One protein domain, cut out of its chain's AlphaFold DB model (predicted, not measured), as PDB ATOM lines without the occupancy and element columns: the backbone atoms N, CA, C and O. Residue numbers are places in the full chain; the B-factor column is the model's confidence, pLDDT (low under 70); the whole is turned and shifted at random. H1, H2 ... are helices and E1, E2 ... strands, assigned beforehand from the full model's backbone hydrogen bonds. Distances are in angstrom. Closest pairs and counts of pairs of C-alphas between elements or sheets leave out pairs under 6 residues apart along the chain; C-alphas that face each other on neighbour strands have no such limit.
ATOM      1  N   GLU A 183     166.525 189.769 190.896       86.31
ATOM      2  CA  GLU A 183     166.063 190.221 189.577       86.31
ATOM      3  C   GLU A 183     166.877 191.411 189.050       86.31
ATOM      4  O   GLU A 183     167.270 191.444 187.876       86.31
ATOM      5  N   LYS A 184     167.171 192.388 189.913       85.06
ATOM      6  CA  LYS A 184     167.977 193.566 189.574       85.06
ATOM      7  C   LYS A 184     169.401 193.174 189.189       85.06
ATOM      8  O   LYS A 184     169.907 193.669 188.177       85.06
ATOM      9  N   GLN A 185     170.026 192.265 189.935       86.69
ATOM     10  CA  GLN A 185     171.359 191.744 189.626       86.69
ATOM     11  C   GLN A 185     171.381 191.006 188.287       86.69
ATOM     12  O   GLN A 185     172.233 191.301 187.443       86.69
ATOM     13  N   LEU A 186     170.405 190.126 188.035       86.81
ATOM     14  CA  LEU A 186     170.281 189.420 186.759       86.81
ATOM     15  C   LEU A 186     170.142 190.408 185.588       86.81
ATOM     16  O   LEU A 186     170.798 190.267 184.552       86.81
ATOM     17  N   ARG A 187     169.328 191.456 185.765       88.00
ATOM     18  CA  ARG A 187     169.118 192.501 184.756       88.00
ATOM     19  C   ARG A 187     170.393 193.297 184.465       88.00
ATOM     20  O   ARG A 187     170.640 193.630 183.304       88.00
ATOM     21  N   LEU A 188     171.199 193.604 185.482       88.00
ATOM     22  CA  LEU A 188     172.484 194.298 185.329       88.00
ATOM     23  C   LEU A 188     173.525 193.428 184.615       88.00
ATOM     24  O   LEU A 188     174.183 193.910 183.689       88.00
ATOM     25  N   LEU A 189     173.632 192.150 184.993       85.81
ATOM     26  CA  LEU A 189     174.493 191.166 184.330       85.81
ATOM     27  C   LEU A 189     174.135 191.037 182.847       85.81
ATOM     28  O   LEU A 189     175.008 191.186 181.992       85.81
ATOM     29  N   LYS A 190     172.846 190.863 182.534       84.31
ATOM     30  CA  LYS A 190     172.359 190.773 181.153       84.31
ATOM     31  C   LYS A 190     172.716 192.017 180.336       84.31
ATOM     32  O   LYS A 190     173.322 191.893 179.277       84.31
ATOM     33  N   ARG A 191     172.427 193.218 180.851       86.50
ATOM     34  CA  ARG A 191     172.775 194.481 180.170       86.50
ATOM     35  C   ARG A 191     174.277 194.632 179.938       86.50
ATOM     36  O   ARG A 191     174.684 195.117 178.890       86.50
ATOM     37  N   SER A 192     175.094 194.212 180.900       86.06
ATOM     38  CA  SER A 192     176.555 194.267 180.782       86.06
ATOM     39  C   SER A 192     177.068 193.319 179.693       86.06
ATOM     40  O   SER A 192     177.923 193.705 178.898       86.06
ATOM     41  N   LEU A 193     176.509 192.105 179.608       86.06
ATOM     42  CA  LEU A 193     176.831 191.138 178.554       86.06
ATOM     43  C   LEU A 193     176.391 191.627 177.167       86.06
ATOM     44  O   LEU A 193     177.142 191.473 176.205       86.06
ATOM     45  N   GLU A 194     175.206 192.232 177.066       83.75
ATOM     46  CA  GLU A 194     174.659 192.766 175.811       83.75
ATOM     47  C   GLU A 194     175.432 193.991 175.297       83.75
ATOM     48  O   GLU A 194     175.648 194.127 174.093       83.75
ATOM     49  N   ALA A 195     175.875 194.870 176.202       82.06
ATOM     50  CA  ALA A 195     176.633 196.077 175.865       82.06
ATOM     51  C   ALA A 195     178.131 195.820 175.627       82.06
ATOM     52  O   ALA A 195     178.830 196.700 175.120       82.06
ATOM     53  N   SER A 196     178.638 194.639 175.994       85.06
ATOM     54  CA  SER A 196     180.030 194.254 175.761       85.06
ATOM     55  C   SER A 196     180.373 194.305 174.271       85.06
ATOM     56  O   SER A 196     179.588 193.879 173.426       85.06
ATOM     57  N   TYR A 197     181.572 194.789 173.945       81.69
ATOM     58  CA  TYR A 197     182.126 194.718 172.588       81.69
ATOM     59  C   TYR A 197     182.748 193.350 172.273       81.69
ATOM     60  O   TYR A 197     182.970 193.039 171.106       81.69
ATOM     61  N   ASN A 198     183.003 192.523 173.292       88.62
ATOM     62  CA  ASN A 198     183.520 191.171 173.109       88.62
ATOM     63  C   ASN A 198     182.365 190.207 172.822       88.62
ATOM     64  O   ASN A 198     181.354 190.227 173.531       88.62
ATOM     65  N   GLY A 199     182.534 189.347 171.816       90.19
ATOM     66  CA  GLY A 199     181.595 188.269 171.525       90.19
ATOM     67  C   GLY A 199     181.573 187.238 172.652       90.19
ATOM     68  O   GLY A 199     182.616 186.718 173.041       90.19
ATOM     69  N   VAL A 200     180.385 186.960 173.179       92.00
ATOM     70  CA  VAL A 200     180.131 185.955 174.213       92.00
ATOM     71  C   VAL A 200     179.144 184.942 173.650       92.00
ATOM     72  O   VAL A 200     178.078 185.324 173.172       92.00
ATOM     73  N   VAL A 201     179.497 183.663 173.749       93.56
ATOM     74  CA  VAL A 201     178.660 182.519 173.384       93.56
ATOM     75  C   VAL A 201     178.669 181.513 174.535       93.56
ATOM     76  O   VAL A 201     179.706 181.296 175.163       93.56
ATOM     77  N   ILE A 202     177.515 180.927 174.834       93.56
ATOM     78  CA  ILE A 202     177.349 179.849 175.813       93.56
ATOM     79  C   ILE A 202     176.754 178.661 175.065       93.56
ATOM     80  O   ILE A 202     175.766 178.824 174.349       93.56
ATOM     81  N   VAL A 203     177.351 177.485 175.234       96.81
ATOM     82  CA  VAL A 203     176.940 176.234 174.584       96.81
ATOM     83  C   VAL A 203     176.602 175.173 175.625       96.81
ATOM     84  O   VAL A 203     177.130 175.219 176.739       96.81
ATOM     85  N   ASP A 204     175.754 174.211 175.267       95.56
ATOM     86  CA  ASP A 204     175.535 173.036 176.110       95.56
ATOM     87  C   ASP A 204     176.720 172.066 175.992       95.56
ATOM     88  O   ASP A 204     177.024 171.545 174.919       95.56
ATOM     89  N   ALA A 205     177.419 171.814 177.097       95.06
ATOM     90  CA  ALA A 205     178.537 170.874 177.116       95.06
ATOM     91  C   ALA A 205     178.095 169.399 177.189       95.06
ATOM     92  O   ALA A 205     178.934 168.517 177.012       95.06
ATOM     93  N   GLN A 206     176.820 169.119 177.491       95.62
ATOM     94  CA  GLN A 206     176.290 167.762 177.663       95.62
ATOM     95  C   GLN A 206     175.813 167.133 176.350       95.62
ATOM     96  O   GLN A 206     175.777 165.906 176.239       95.62
ATOM     97  N   GLU A 207     175.466 167.946 175.351       95.19
ATOM     98  CA  GLU A 207     175.055 167.474 174.029       95.19
ATOM     99  C   GLU A 207     176.241 167.358 173.059       95.19
ATOM    100  O   GLU A 207     177.187 168.142 173.101       95.19
ATOM    101  N   PHE A 208     176.170 166.374 172.156       91.50
ATOM    102  CA  PHE A 208     177.270 166.013 171.251       91.50
ATOM    103  C   PHE A 208     177.703 167.147 170.311       91.50
ATOM    104  O   PHE A 208     178.885 167.250 169.998       91.50
ATOM    105  N   ASP A 209     176.763 167.982 169.864       94.06
ATOM    106  CA  ASP A 209     177.023 169.044 168.880       94.06
ATOM    107  C   ASP A 209     177.121 170.443 169.512       94.06
ATOM    108  O   ASP A 209     177.108 171.450 168.812       94.06
ATOM    109  N   HIS A 210     177.206 170.523 170.845       93.19
ATOM    110  CA  HIS A 210     177.352 171.776 171.591       93.19
ATOM    111  C   HIS A 210     176.401 172.902 171.142       93.19
ATOM    112  O   HIS A 210     176.862 173.981 170.751       93.19
ATOM    113  N   PRO A 211     175.071 172.688 171.186       95.44
ATOM    114  CA  PRO A 211     174.116 173.681 170.726       95.44
ATOM    115  C   PRO A 211     174.290 174.996 171.493       95.44
ATOM    116  O   PRO A 211     174.491 175.017 172.711       95.44
ATOM    117  N   ILE A 212     174.212 176.110 170.764       94.75
ATOM    118  CA  ILE A 212     174.282 177.456 171.334       94.75
ATOM    119  C   ILE A 212     173.038 177.698 172.196       94.75
ATOM    120  O   ILE A 212     171.916 177.702 171.697       94.75
ATOM    121  N   ILE A 213     173.256 177.957 173.484       94.88
ATOM    122  CA  ILE A 213     172.219 178.323 174.457       94.88
ATOM    123  C   ILE A 213     172.025 179.845 174.481       94.88
ATOM    124  O   ILE A 213     170.918 180.340 174.685       94.88
ATOM    125  N   TYR A 214     173.106 180.606 174.296       91.88
ATOM    126  CA  TYR A 214     173.078 182.066 174.350       91.88
ATOM    127  C   TYR A 214     174.208 182.674 173.518       91.88
ATOM    128  O   TYR A 214     175.338 182.193 173.557       91.88
ATOM    129  N   VAL A 215     173.914 183.779 172.836       92.00
ATOM    130  CA  VAL A 215     174.893 184.678 172.210       92.00
ATOM    131  C   VAL A 215     174.570 186.115 172.586       92.00
ATOM    132  O   VAL A 215     173.403 186.471 172.743       92.00
ATOM    133  N   ASN A 216     175.595 186.950 172.744       92.44
ATOM    134  CA  ASN A 216     175.399 188.392 172.887       92.44
ATOM    135  C   ASN A 216     175.438 189.106 171.514       92.44
ATOM    136  O   ASN A 216     176.019 188.579 170.561       92.44
ATOM    137  N   PRO A 217     174.928 190.349 171.406       92.56
ATOM    138  CA  PRO A 217     174.911 191.095 170.141       92.56
ATOM    139  C   PRO A 217     176.298 191.358 169.535       92.56
ATOM    140  O   PRO A 217     176.433 191.591 168.337       92.56
ATOM    141  N   ALA A 218     177.365 191.371 170.340       92.50
ATOM    142  CA  ALA A 218     178.720 191.472 169.805       92.50
ATOM    143  C   ALA A 218     179.147 190.216 169.048       92.50
ATOM    144  O   ALA A 218     179.779 190.356 168.008       92.50
ATOM    145  N   PHE A 219     178.792 189.024 169.534       93.69
ATOM    146  CA  PHE A 219     179.082 187.778 168.835       93.69
ATOM    147  C   PHE A 219     178.378 187.753 167.479       93.69
ATOM    148  O   PHE A 219     179.050 187.564 166.474       93.69
ATOM    149  N   GLU A 220     177.082 188.087 167.446       91.00
ATOM    150  CA  GLU A 220     176.312 188.214 166.199       91.00
ATOM    151  C   GLU A 220     176.982 189.190 165.217       91.00
ATOM    152  O   GLU A 220     177.254 188.833 164.076       91.00
ATOM    153  N   ARG A 221     177.364 190.394 165.676       90.50
ATOM    154  CA  ARG A 221     178.079 191.385 164.841       90.50
ATOM    155  C   ARG A 221     179.430 190.896 164.312       90.50
ATOM    156  O   ARG A 221     179.838 191.325 163.238       90.50
ATOM    157  N   ILE A 222     180.155 190.089 165.088       91.69
ATOM    158  CA  ILE A 222     181.462 189.544 164.694       91.69
ATOM    159  C   ILE A 222     181.286 188.442 163.648       91.69
ATOM    160  O   ILE A 222     182.093 188.353 162.725       91.69
ATOM    161  N   THR A 223     180.261 187.601 163.797       92.56
ATOM    162  CA  THR A 223     180.038 186.440 162.927       92.56
ATOM    163  C   THR A 223     179.256 186.756 161.655       92.56
ATOM    164  O   THR A 223     179.397 186.005 160.691       92.56
ATOM    165  N   GLY A 224     178.514 187.870 161.628       85.50
ATOM    166  CA  GLY A 224     177.698 188.302 160.489       85.50
ATOM    167  C   GLY A 224     176.251 187.870 160.622       85.50
ATOM    168  O   GLY A 224     175.979 186.677 160.369       85.50
TER     169      GLY A 224
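This is residues 183 to 224 of the 224 residues of the protein "PAS domain S-box-containing protein" of Pseudomonas benzenivorans (UniProt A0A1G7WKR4). An open, flat V: one arm is a thin two-stranded hairpin, E1 and E2, ending in the loop of residues 204 to 211, the other arm is the helix H1, and the short helix H2 sits at the corner where the arms come together. The far part of H1, residues 183 to 189, sticks out free. The printed part has 42 residues with two named helices and two named strands, in the order H1, E1, E2, H2; the sheet, E1 - E2, is antiparallel and the class is mixed, helices and strands. The whole is loose, with a radius of gyration of the C-alphas of 11.9 A and spans of 34 by 27 by 10 A.

Strand E1 is residues 201 to 203, 6.6 A from first to last C-alpha, and E2 is residues 212 to 215, 7.3 A. Helix H1 is residues 183 to 195, 18.3 A long, beginning at C-alpha 183 at (166.063, 190.221, 189.577). Helix H2 is residues 217 to 223, 10.0 A long, ending at C-alpha 223 at (180.038, 186.440, 162.927).

E1 and E2 form a hairpin, antiparallel at 169 degrees, with N 202 and O 214 within hydrogen-bond range at 2.8 A. The closest C-alphas of E1 and H2 are those of Val 201 and Phe 219, 7.0 A apart. H1 touches H2 with residues 194 to 195 alone; the closest C-alphas are those of Glu 194 and Pro 217, 5.9 A apart. These helices run the same way at a shallow tilt of 32 degrees, only just short of steep. H1 and E2 are apart. In H1 and H2 every O i to N i+4 pair is within hydrogen-bond range.

The two C-alphas farthest apart, those of Lys 184 and Phe 208, are 34.4 A apart. The printed part has no cut and ends at residue 224, the chain's last. The links H1 to E1 and E2 to H2 are tight, and E1 to E2 is short. The mean pLDDT of the printed part is 90.2, and no printed residue is under 70.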